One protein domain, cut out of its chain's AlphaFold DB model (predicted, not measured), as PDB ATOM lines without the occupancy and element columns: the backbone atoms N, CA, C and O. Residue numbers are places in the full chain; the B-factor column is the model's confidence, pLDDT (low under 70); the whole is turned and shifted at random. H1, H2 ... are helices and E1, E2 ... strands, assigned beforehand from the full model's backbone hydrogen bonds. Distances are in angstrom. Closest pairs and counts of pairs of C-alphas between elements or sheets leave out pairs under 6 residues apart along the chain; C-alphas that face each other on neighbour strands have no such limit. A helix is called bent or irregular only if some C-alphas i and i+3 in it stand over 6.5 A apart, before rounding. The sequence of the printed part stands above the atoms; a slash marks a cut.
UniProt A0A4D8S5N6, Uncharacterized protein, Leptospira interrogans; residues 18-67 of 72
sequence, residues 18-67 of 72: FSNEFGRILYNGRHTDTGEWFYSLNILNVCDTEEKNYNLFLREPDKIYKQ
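This is residues 18 to 67 of the 72 residues of an uncharacterized protein of Leptospira interrogans (UniProt A0A4D8S5N6). A long two-stranded hairpin, E1 and E2, makes the length of the domain, and its turn, residues 32 to 37, sticks out free at one end. Near the other end the short strand E3 is added beside E1, and the small helix H1 only grazes the sheet there. The printed part has 50 residues, with E1, E2, H1 and E3 in this order along it; the mixed sheet runs E2, E1, E3, and the class is mostly strand. The whole is a rod spanning 44 by 19 by 16 A, only just loose, close to extended, with a radius of gyration of the C-alphas of 14.5 A.

E1, residues 22 to 32, begins at C-alpha 22 at (14.837, -57.492, -105.982) and is 31.6 A long from first to last C-alpha. After a tight link, E2, residues 37 to 47, covers 31.8 A and ends at C-alpha 47 at (12.389, -55.731, -109.560). A short link leads to H1, residues 54 to 58, 7.8 A long; it is neither bent nor irregular, but only just: C-alphas 54 and 57 are 6.3 A apart. A tight link leads to E3, residues 63 to 66, 9.8 A long, which ends at C-alpha 66 at (11.898, -71.841, -106.102).

E1, the inner strand, and E2 are antiparallel at 160 degrees, with N 25 and O 44 2.8 A apart, within hydrogen-bond range. E3 is parallel to E1 at 19 degrees; N 65 and O 24 are within hydrogen-bond range at 2.8 A. The edge strands E2 and E3 are apart. H1 is on the sheet but only grazes it with residues 54 to 57; the closest C-alphas of E1 and H1 are those of Phe 22 and Leu 56, 6.7 A apart. In H1, 0 of 1 O i to N i+4 pairs and 2 of 2 O i to N i+3 pairs are within hydrogen-bond range.

The two C-alphas farthest apart, those of Gly 35 and Glu 51, are 44.3 A apart. The printed part has no cut and no long link. Its mean pLDDT is 85.3, and no printed residue is under 70.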
ATOM      1  N   PHE A  18       7.706 -56.236-103.196       86.38
ATOM      2  CA  PHE A  18       7.380 -54.856-102.861       86.38
ATOM      3  C   PHE A  18       8.229 -53.894-103.697       86.38
ATOM      4  O   PHE A  18       9.248 -54.281-104.270       86.38
ATOM      5  N   SER A  19       7.822 -52.625-103.742       85.81
ATOM      6  CA  SER A  19       8.596 -51.590-104.426       85.81
ATOM      7  C   SER A  19      10.036 -51.542-103.895       85.81
ATOM      8  O   SER A  19      10.270 -51.586-102.685       85.81
ATOM      9  N   ASN A  20      10.995 -51.459-104.813       84.56
ATOM     10  CA  ASN A  20      12.445 -51.502-104.629       84.56
ATOM     11  C   ASN A  20      13.022 -52.818-104.081       84.56
ATOM     12  O   ASN A  20      14.226 -52.890-103.822       84.56
ATOM     13  N   GLU A  21      12.222 -53.881-103.959       87.88
ATOM     14  CA  GLU A  21      12.765 -55.219-103.732       87.88
ATOM     15  C   GLU A  21      13.292 -55.811-105.045       87.88
ATOM     16  O   GLU A  21      12.772 -55.562-106.138       87.88
ATOM     17  N   PHE A  22      14.333 -56.627-104.928       89.94
ATOM     18  CA  PHE A  22      14.837 -57.492-105.982       89.94
ATOM     19  C   PHE A  22      14.478 -58.939-105.634       89.94
ATOM     20  O   PHE A  22      14.957 -59.491-104.645       89.94
ATOM     21  N   GLY A  23      13.660 -59.584-106.461       91.38
ATOM     22  CA  GLY A  23      13.354 -61.002-106.328       91.38
ATOM     23  C   GLY A  23      13.886 -61.842-107.485       91.38
ATOM     24  O   GLY A  23      14.077 -61.367-108.606       91.38
ATOM     25  N   ARG A  24      14.107 -63.128-107.214       91.75
ATOM     26  CA  ARG A  24      14.553 -64.123-108.193       91.75
ATOM     27  C   ARG A  24      13.615 -65.319-108.200       91.75
ATOM     28  O   ARG A  24      13.358 -65.915-107.157       91.75
ATOM     29  N   ILE A  25      13.160 -65.698-109.386       89.94
ATOM     30  CA  ILE A  25      12.349 -66.890-109.622       89.94
ATOM     31  C   ILE A  25      13.234 -67.938-110.290       89.94
ATOM     32  O   ILE A  25      13.877 -67.666-111.305       89.94
ATOM     33  N   LEU A  26      13.269 -69.128-109.697       88.81
ATOM     34  CA  LEU A  26      13.963 -70.304-110.203       88.81
ATOM     35  C   LEU A  26      12.931 -71.380-110.523       88.81
ATOM     36  O   LEU A  26      12.177 -71.795-109.634       88.81
ATOM     37  N   TYR A  27      12.909 -71.835-111.771       86.31
ATOM     38  CA  TYR A  27      12.031 -72.921-112.194       86.31
ATOM     39  C   TYR A  27      12.695 -73.802-113.248       86.31
ATOM     40  O   TYR A  27      13.506 -73.348-114.058       86.31
ATOM     41  N   ASN A  28      12.338 -75.081-113.229       85.75
ATOM     42  CA  ASN A  28      12.811 -76.035-114.219       85.75
ATOM     43  C   ASN A  28      11.959 -75.909-115.484       85.75
ATOM     44  O   ASN A  28      10.732 -75.859-115.415       85.75
ATOM     45  N   GLY A  29      12.610 -75.851-116.638       83.62
ATOM     46  CA  GLY A  29      11.980 -76.006-117.940       83.62
ATOM     47  C   GLY A  29      12.322 -77.365-118.529       83.62
ATOM     48  O   GLY A  29      13.366 -77.955-118.235       83.62
ATOM     49  N   ARG A  30      11.433 -77.868-119.381       83.94
ATOM     50  CA  ARG A  30      11.669 -79.066-120.181       83.94
ATOM     51  C   ARG A  30      11.331 -78.748-121.627       83.94
ATOM     52  O   ARG A  30      10.220 -78.306-121.916       83.94
ATOM     53  N   HIS A  31      12.287 -78.970-122.517       84.25
ATOM     54  CA  HIS A  31      12.170 -78.637-123.933       84.25
ATOM     55  C   HIS A  31      12.530 -79.849-124.793       84.25
ATOM     56  O   HIS A  31      13.290 -80.719-124.367       84.25
ATOM     57  N   THR A  32      11.975 -79.893-126.002       83.31
ATOM     58  CA  THR A  32      12.315 -80.864-127.046       83.31
ATOM     59  C   THR A  32      12.650 -80.087-128.309       83.31
ATOM     60  O   THR A  32      11.863 -79.234-128.716       83.31
ATOM     61  N   ASP A  33      13.803 -80.368-128.907       77.44
ATOM     62  CA  ASP A  33      14.243 -79.723-130.154       77.44
ATOM     63  C   ASP A  33      14.311 -80.745-131.303       77.44
ATOM     64  O   ASP A  33      13.763 -80.533-132.380       77.44
ATOM     65  N   THR A  34      14.862 -81.934-131.041       77.94
ATOM     66  CA  THR A  34      15.082 -82.991-132.049       77.94
ATOM     67  C   THR A  34      14.509 -84.360-131.658       77.94
ATOM     68  O   THR A  34      14.824 -85.369-132.283       77.94
ATOM     69  N   GLY A  35      13.656 -84.414-130.628       82.75
ATOM     70  CA  GLY A  35      13.131 -85.659-130.049       82.75
ATOM     71  C   GLY A  35      13.886 -86.131-128.802       82.75
ATOM     72  O   GLY A  35      13.415 -87.035-128.113       82.75
ATOM     73  N   GLU A  36      15.007 -85.487-128.469       86.56
ATOM     74  CA  GLU A  36      15.670 -85.617-127.171       86.56
ATOM     75  C   GLU A  36      15.163 -84.557-126.186       86.56
ATOM     76  O   GLU A  36      14.926 -83.397-126.541       86.56
ATOM     77  N   TRP A  37      14.989 -84.972-124.930       86.12
ATOM     78  CA  TRP A  37      14.575 -84.087-123.847       86.12
ATOM     79  C   TRP A  37      15.772 -83.347-123.259       86.12
ATOM     80  O   TRP A  37      16.737 -83.967-122.813       86.12
ATOM     81  N   PHE A  38      15.644 -82.025-123.152       85.31
ATOM     82  CA  PHE A  38      16.599 -81.175-122.452       85.31
ATOM     83  C   PHE A  38      15.928 -80.506-121.256       85.31
ATOM     84  O   PHE A  38      14.833 -79.943-121.363       85.31
ATOM     85  N   TYR A  39      16.610 -80.559-120.115       84.94
ATOM     86  CA  TYR A  39      16.215 -79.851-118.906       84.94
ATOM     87  C   TYR A  39      16.944 -78.513-118.848       84.94
ATOM     88  O   TYR A  39      18.163 -78.455-119.010       84.94
ATOM     89  N   SER A  40      16.198 -77.441-118.607       85.94
ATOM     90  CA  SER A  40      16.738 -76.099-118.415       85.94
ATOM     91  C   SER A  40      16.463 -75.633-116.989       85.94
ATOM     92  O   SER A  40      15.394 -75.875-116.433       85.94
ATOM     93  N   LEU A  41      17.430 -74.943-116.386       88.06
ATOM     94  CA  LEU A  41      17.167 -74.127-115.207       88.06
ATOM     95  C   LEU A  41      16.919 -72.702-115.687       88.06
ATOM     96  O   LEU A  41      17.828 -72.047-116.195       88.06
ATOM     97  N   ASN A  42      15.694 -72.226-115.512       89.31
ATOM     98  CA  ASN A  42      15.321 -70.866-115.857       89.31
ATOM     99  C   ASN A  42      15.468 -69.971-114.630       89.31
ATOM    100  O   ASN A  42      15.037 -70.318-113.525       89.31
ATOM    101  N   ILE A  43      16.085 -68.809-114.842       91.00
ATOM    102  CA  ILE A  43      16.346 -67.806-113.814       91.00
ATOM    103  C   ILE A  43      15.724 -66.498-114.285       91.00
ATOM    104  O   ILE A  43      16.176 -65.918-115.271       91.00
ATOM    105  N   LEU A  44      14.710 -66.018-113.568       90.25
ATOM    106  CA  LEU A  44      14.092 -64.720-113.823       90.25
ATOM    107  C   LEU A  44      14.382 -63.779-112.653       90.25
ATOM    108  O   LEU A  44      14.015 -64.065-111.516       90.25
ATOM    109  N   ASN A  45      15.034 -62.654-112.937       90.38
ATOM    110  CA  ASN A  45      15.251 -61.577-111.974       90.38
ATOM    111  C   ASN A  45      14.158 -60.520-112.166       90.38
ATOM    112  O   ASN A  45      13.944 -60.056-113.284       90.38
ATOM    113  N   VAL A  46      13.472 -60.152-111.087       89.00
ATOM    114  CA  VAL A  46      12.344 -59.214-111.097       89.00
ATOM    115  C   VAL A  46      12.610 -58.117-110.077       89.00
ATOM    116  O   VAL A  46      13.022 -58.398-108.955       89.00
ATOM    117  N   CYS A  47      12.366 -56.872-110.461       88.06
ATOM    118  CA  CYS A  47      12.389 -55.731-109.560       88.06
ATOM    119  C   CYS A  47      11.213 -54.823-109.912       88.06
ATOM    120  O   CYS A  47      10.984 -54.556-111.093       88.06
ATOM    121  N   ASP A  48      10.472 -54.390-108.898       85.00
ATOM    122  CA  ASP A  48       9.425 -53.383-109.040       85.00
ATOM    123  C   ASP A  48       9.985 -52.044-108.561       85.00
ATOM    124  O   ASP A  48      10.150 -51.839-107.365       85.00
ATOM    125  N   THR A  49      10.374 -51.156-109.471       82.44
ATOM    126  CA  THR A  49      10.986 -49.870-109.112       82.44
ATOM    127  C   THR A  49      10.631 -48.798-110.134       82.44
ATOM    128  O   THR A  49      10.567 -49.064-111.336       82.44
ATOM    129  N   GLU A  50      10.403 -47.574-109.658       83.06
ATOM    130  CA  GLU A  50      10.191 -46.405-110.522       83.06
ATOM    131  C   GLU A  50      11.514 -45.881-111.107       83.06
ATOM    132  O   GLU A  50      11.529 -45.238-112.159       83.06
ATOM    133  N   GLU A  51      12.645 -46.202-110.470       81.38
ATOM    134  CA  GLU A  51      13.973 -45.766-110.887       81.38
ATOM    135  C   GLU A  51      14.724 -46.891-111.606       81.38
ATOM    136  O   GLU A  51      14.946 -47.978-111.074       81.38
ATOM    137  N   LYS A  52      15.207 -46.626-112.824       74.56
ATOM    138  CA  LYS A  52      16.043 -47.588-113.558       74.56
ATOM    139  C   LYS A  52      17.443 -47.665-112.949       74.56
ATOM    140  O   LYS A  52      18.377 -47.039-113.446       74.56
ATOM    141  N   ASN A  53      17.600 -48.464-111.898       76.69
ATOM    142  CA  ASN A  53      18.891 -48.746-111.283       76.69
ATOM    143  C   ASN A  53      19.340 -50.185-111.585       76.69
ATOM    144  O   ASN A  53      19.010 -51.128-110.874       76.69
ATOM    145  N   TYR A  54      20.150 -50.359-112.630       73.31
ATOM    146  CA  TYR A  54      20.666 -51.676-113.030       73.31
ATOM    147  C   TYR A  54      21.572 -52.337-111.977       73.31
ATOM    148  O   TYR A  54      21.739 -53.557-111.999       73.31
ATOM    149  N   ASN A  55      22.111 -51.572-111.020       82.50
ATOM    150  CA  ASN A  55      22.938 -52.127-109.946       82.50
ATOM    151  C   ASN A  55      22.123 -52.980-108.959       82.50
ATOM    152  O   ASN A  55      22.712 -53.749-108.203       82.50
ATOM    153  N   LEU A  56      20.784 -52.907-108.988       77.81
ATOM    154  CA  LEU A  56      19.899 -53.748-108.170       77.81
ATOM    155  C   LEU A  56      20.128 -55.248-108.377       77.81
ATOM    156  O   LEU A  56      19.923 -56.014-107.441       77.81
ATOM    157  N   PHE A  57      20.587 -55.670-109.558       81.75
ATOM    158  CA  PHE A  57      20.842 -57.083-109.857       81.75
ATOM    159  C   PHE A  57      22.271 -57.544-109.541       81.75
ATOM    160  O   PHE A  57      22.571 -58.726-109.697       81.75
ATOM    161  N   LEU A  58      23.155 -56.635-109.109       86.44
ATOM    162  CA  LEU A  58      24.539 -56.961-108.734       86.44
ATOM    163  C   LEU A  58      24.660 -57.498-107.300       86.44
ATOM    164  O   LEU A  58      25.718 -57.989-106.916       86.44
ATOM    165  N   ARG A  59      23.590 -57.388-106.507       86.88
ATOM    166  CA  ARG A  59      23.489 -57.941-105.150       86.88
ATOM    167  C   ARG A  59      22.702 -59.250-105.148       86.88
ATOM    168  O   ARG A  59      22.112 -59.632-106.153       86.88
ATOM    169  N   GLU A  60      22.657 -59.917-104.000       90.94
ATOM    170  CA  GLU A  60      21.766 -61.061-103.804       90.94
ATOM    171  C   GLU A  60      20.287 -60.621-103.769       90.94
ATOM    172  O   GLU A  60      19.987 -59.526-103.276       90.94
ATOM    173  N   PRO A  61      19.362 -61.450-104.289       91.12
ATOM    174  CA  PRO A  61      17.931 -61.172-104.245       91.12
ATOM    175  C   PRO A  61      17.407 -61.172-102.808       91.12
ATOM    176  O   PRO A  61      17.724 -62.060-102.016       91.12
ATOM    177  N   ASP A  62      16.529 -60.219-102.505       90.44
ATOM    178  CA  ASP A  62      15.805 -60.130-101.233       90.44
ATOM    179  C   ASP A  62      14.886 -61.337-101.033       90.44
ATOM    180  O   ASP A  62      14.691 -61.825 -99.918       90.44
ATOM    181  N   LYS A  63      14.313 -61.830-102.136       89.69
ATOM    182  CA  LYS A  63      13.400 -62.973-102.142       89.69
ATOM    183  C   LYS A  63      13.749 -63.940-103.257       89.69
ATOM    184  O   LYS A  63      13.855 -63.560-104.421       89.69
ATOM    185  N   ILE A  64      13.854 -65.218-102.907       89.62
ATOM    186  CA  ILE A  64      14.028 -66.299-103.877       89.62
ATOM    187  C   ILE A  64      12.783 -67.173-103.856       89.62
ATOM    188  O   ILE A  64      12.496 -67.833-102.856       89.62
ATOM    189  N   TYR A  65      12.081 -67.222-104.983       87.06
ATOM    190  CA  TYR A  65      11.055 -68.220-105.223       87.06
ATOM    191  C   TYR A  65      11.659 -69.391-105.992       87.06
ATOM    192  O   TYR A  65      12.246 -69.217-107.058       87.06
ATOM    193  N   LYS A  66      11.511 -70.595-105.442       85.94
ATOM    194  CA  LYS A  66      11.898 -71.841-106.102       85.94
ATOM    195  C   LYS A  66      10.629 -72.647-106.319       85.94
ATOM    196  O   LYS A  66      10.017 -73.061-105.330       85.94
ATOM    197  N   GLN A  67      10.247 -72.857-107.577       73.69
ATOM    198  CA  GLN A  67       9.200 -73.822-107.890       73.69
ATOM    199  C   GLN A  67       9.725 -75.207-107.497       73.69
ATOM    200  O   GLN A  67      10.718 -75.689-108.041       73.69
TER     201      GLN A  67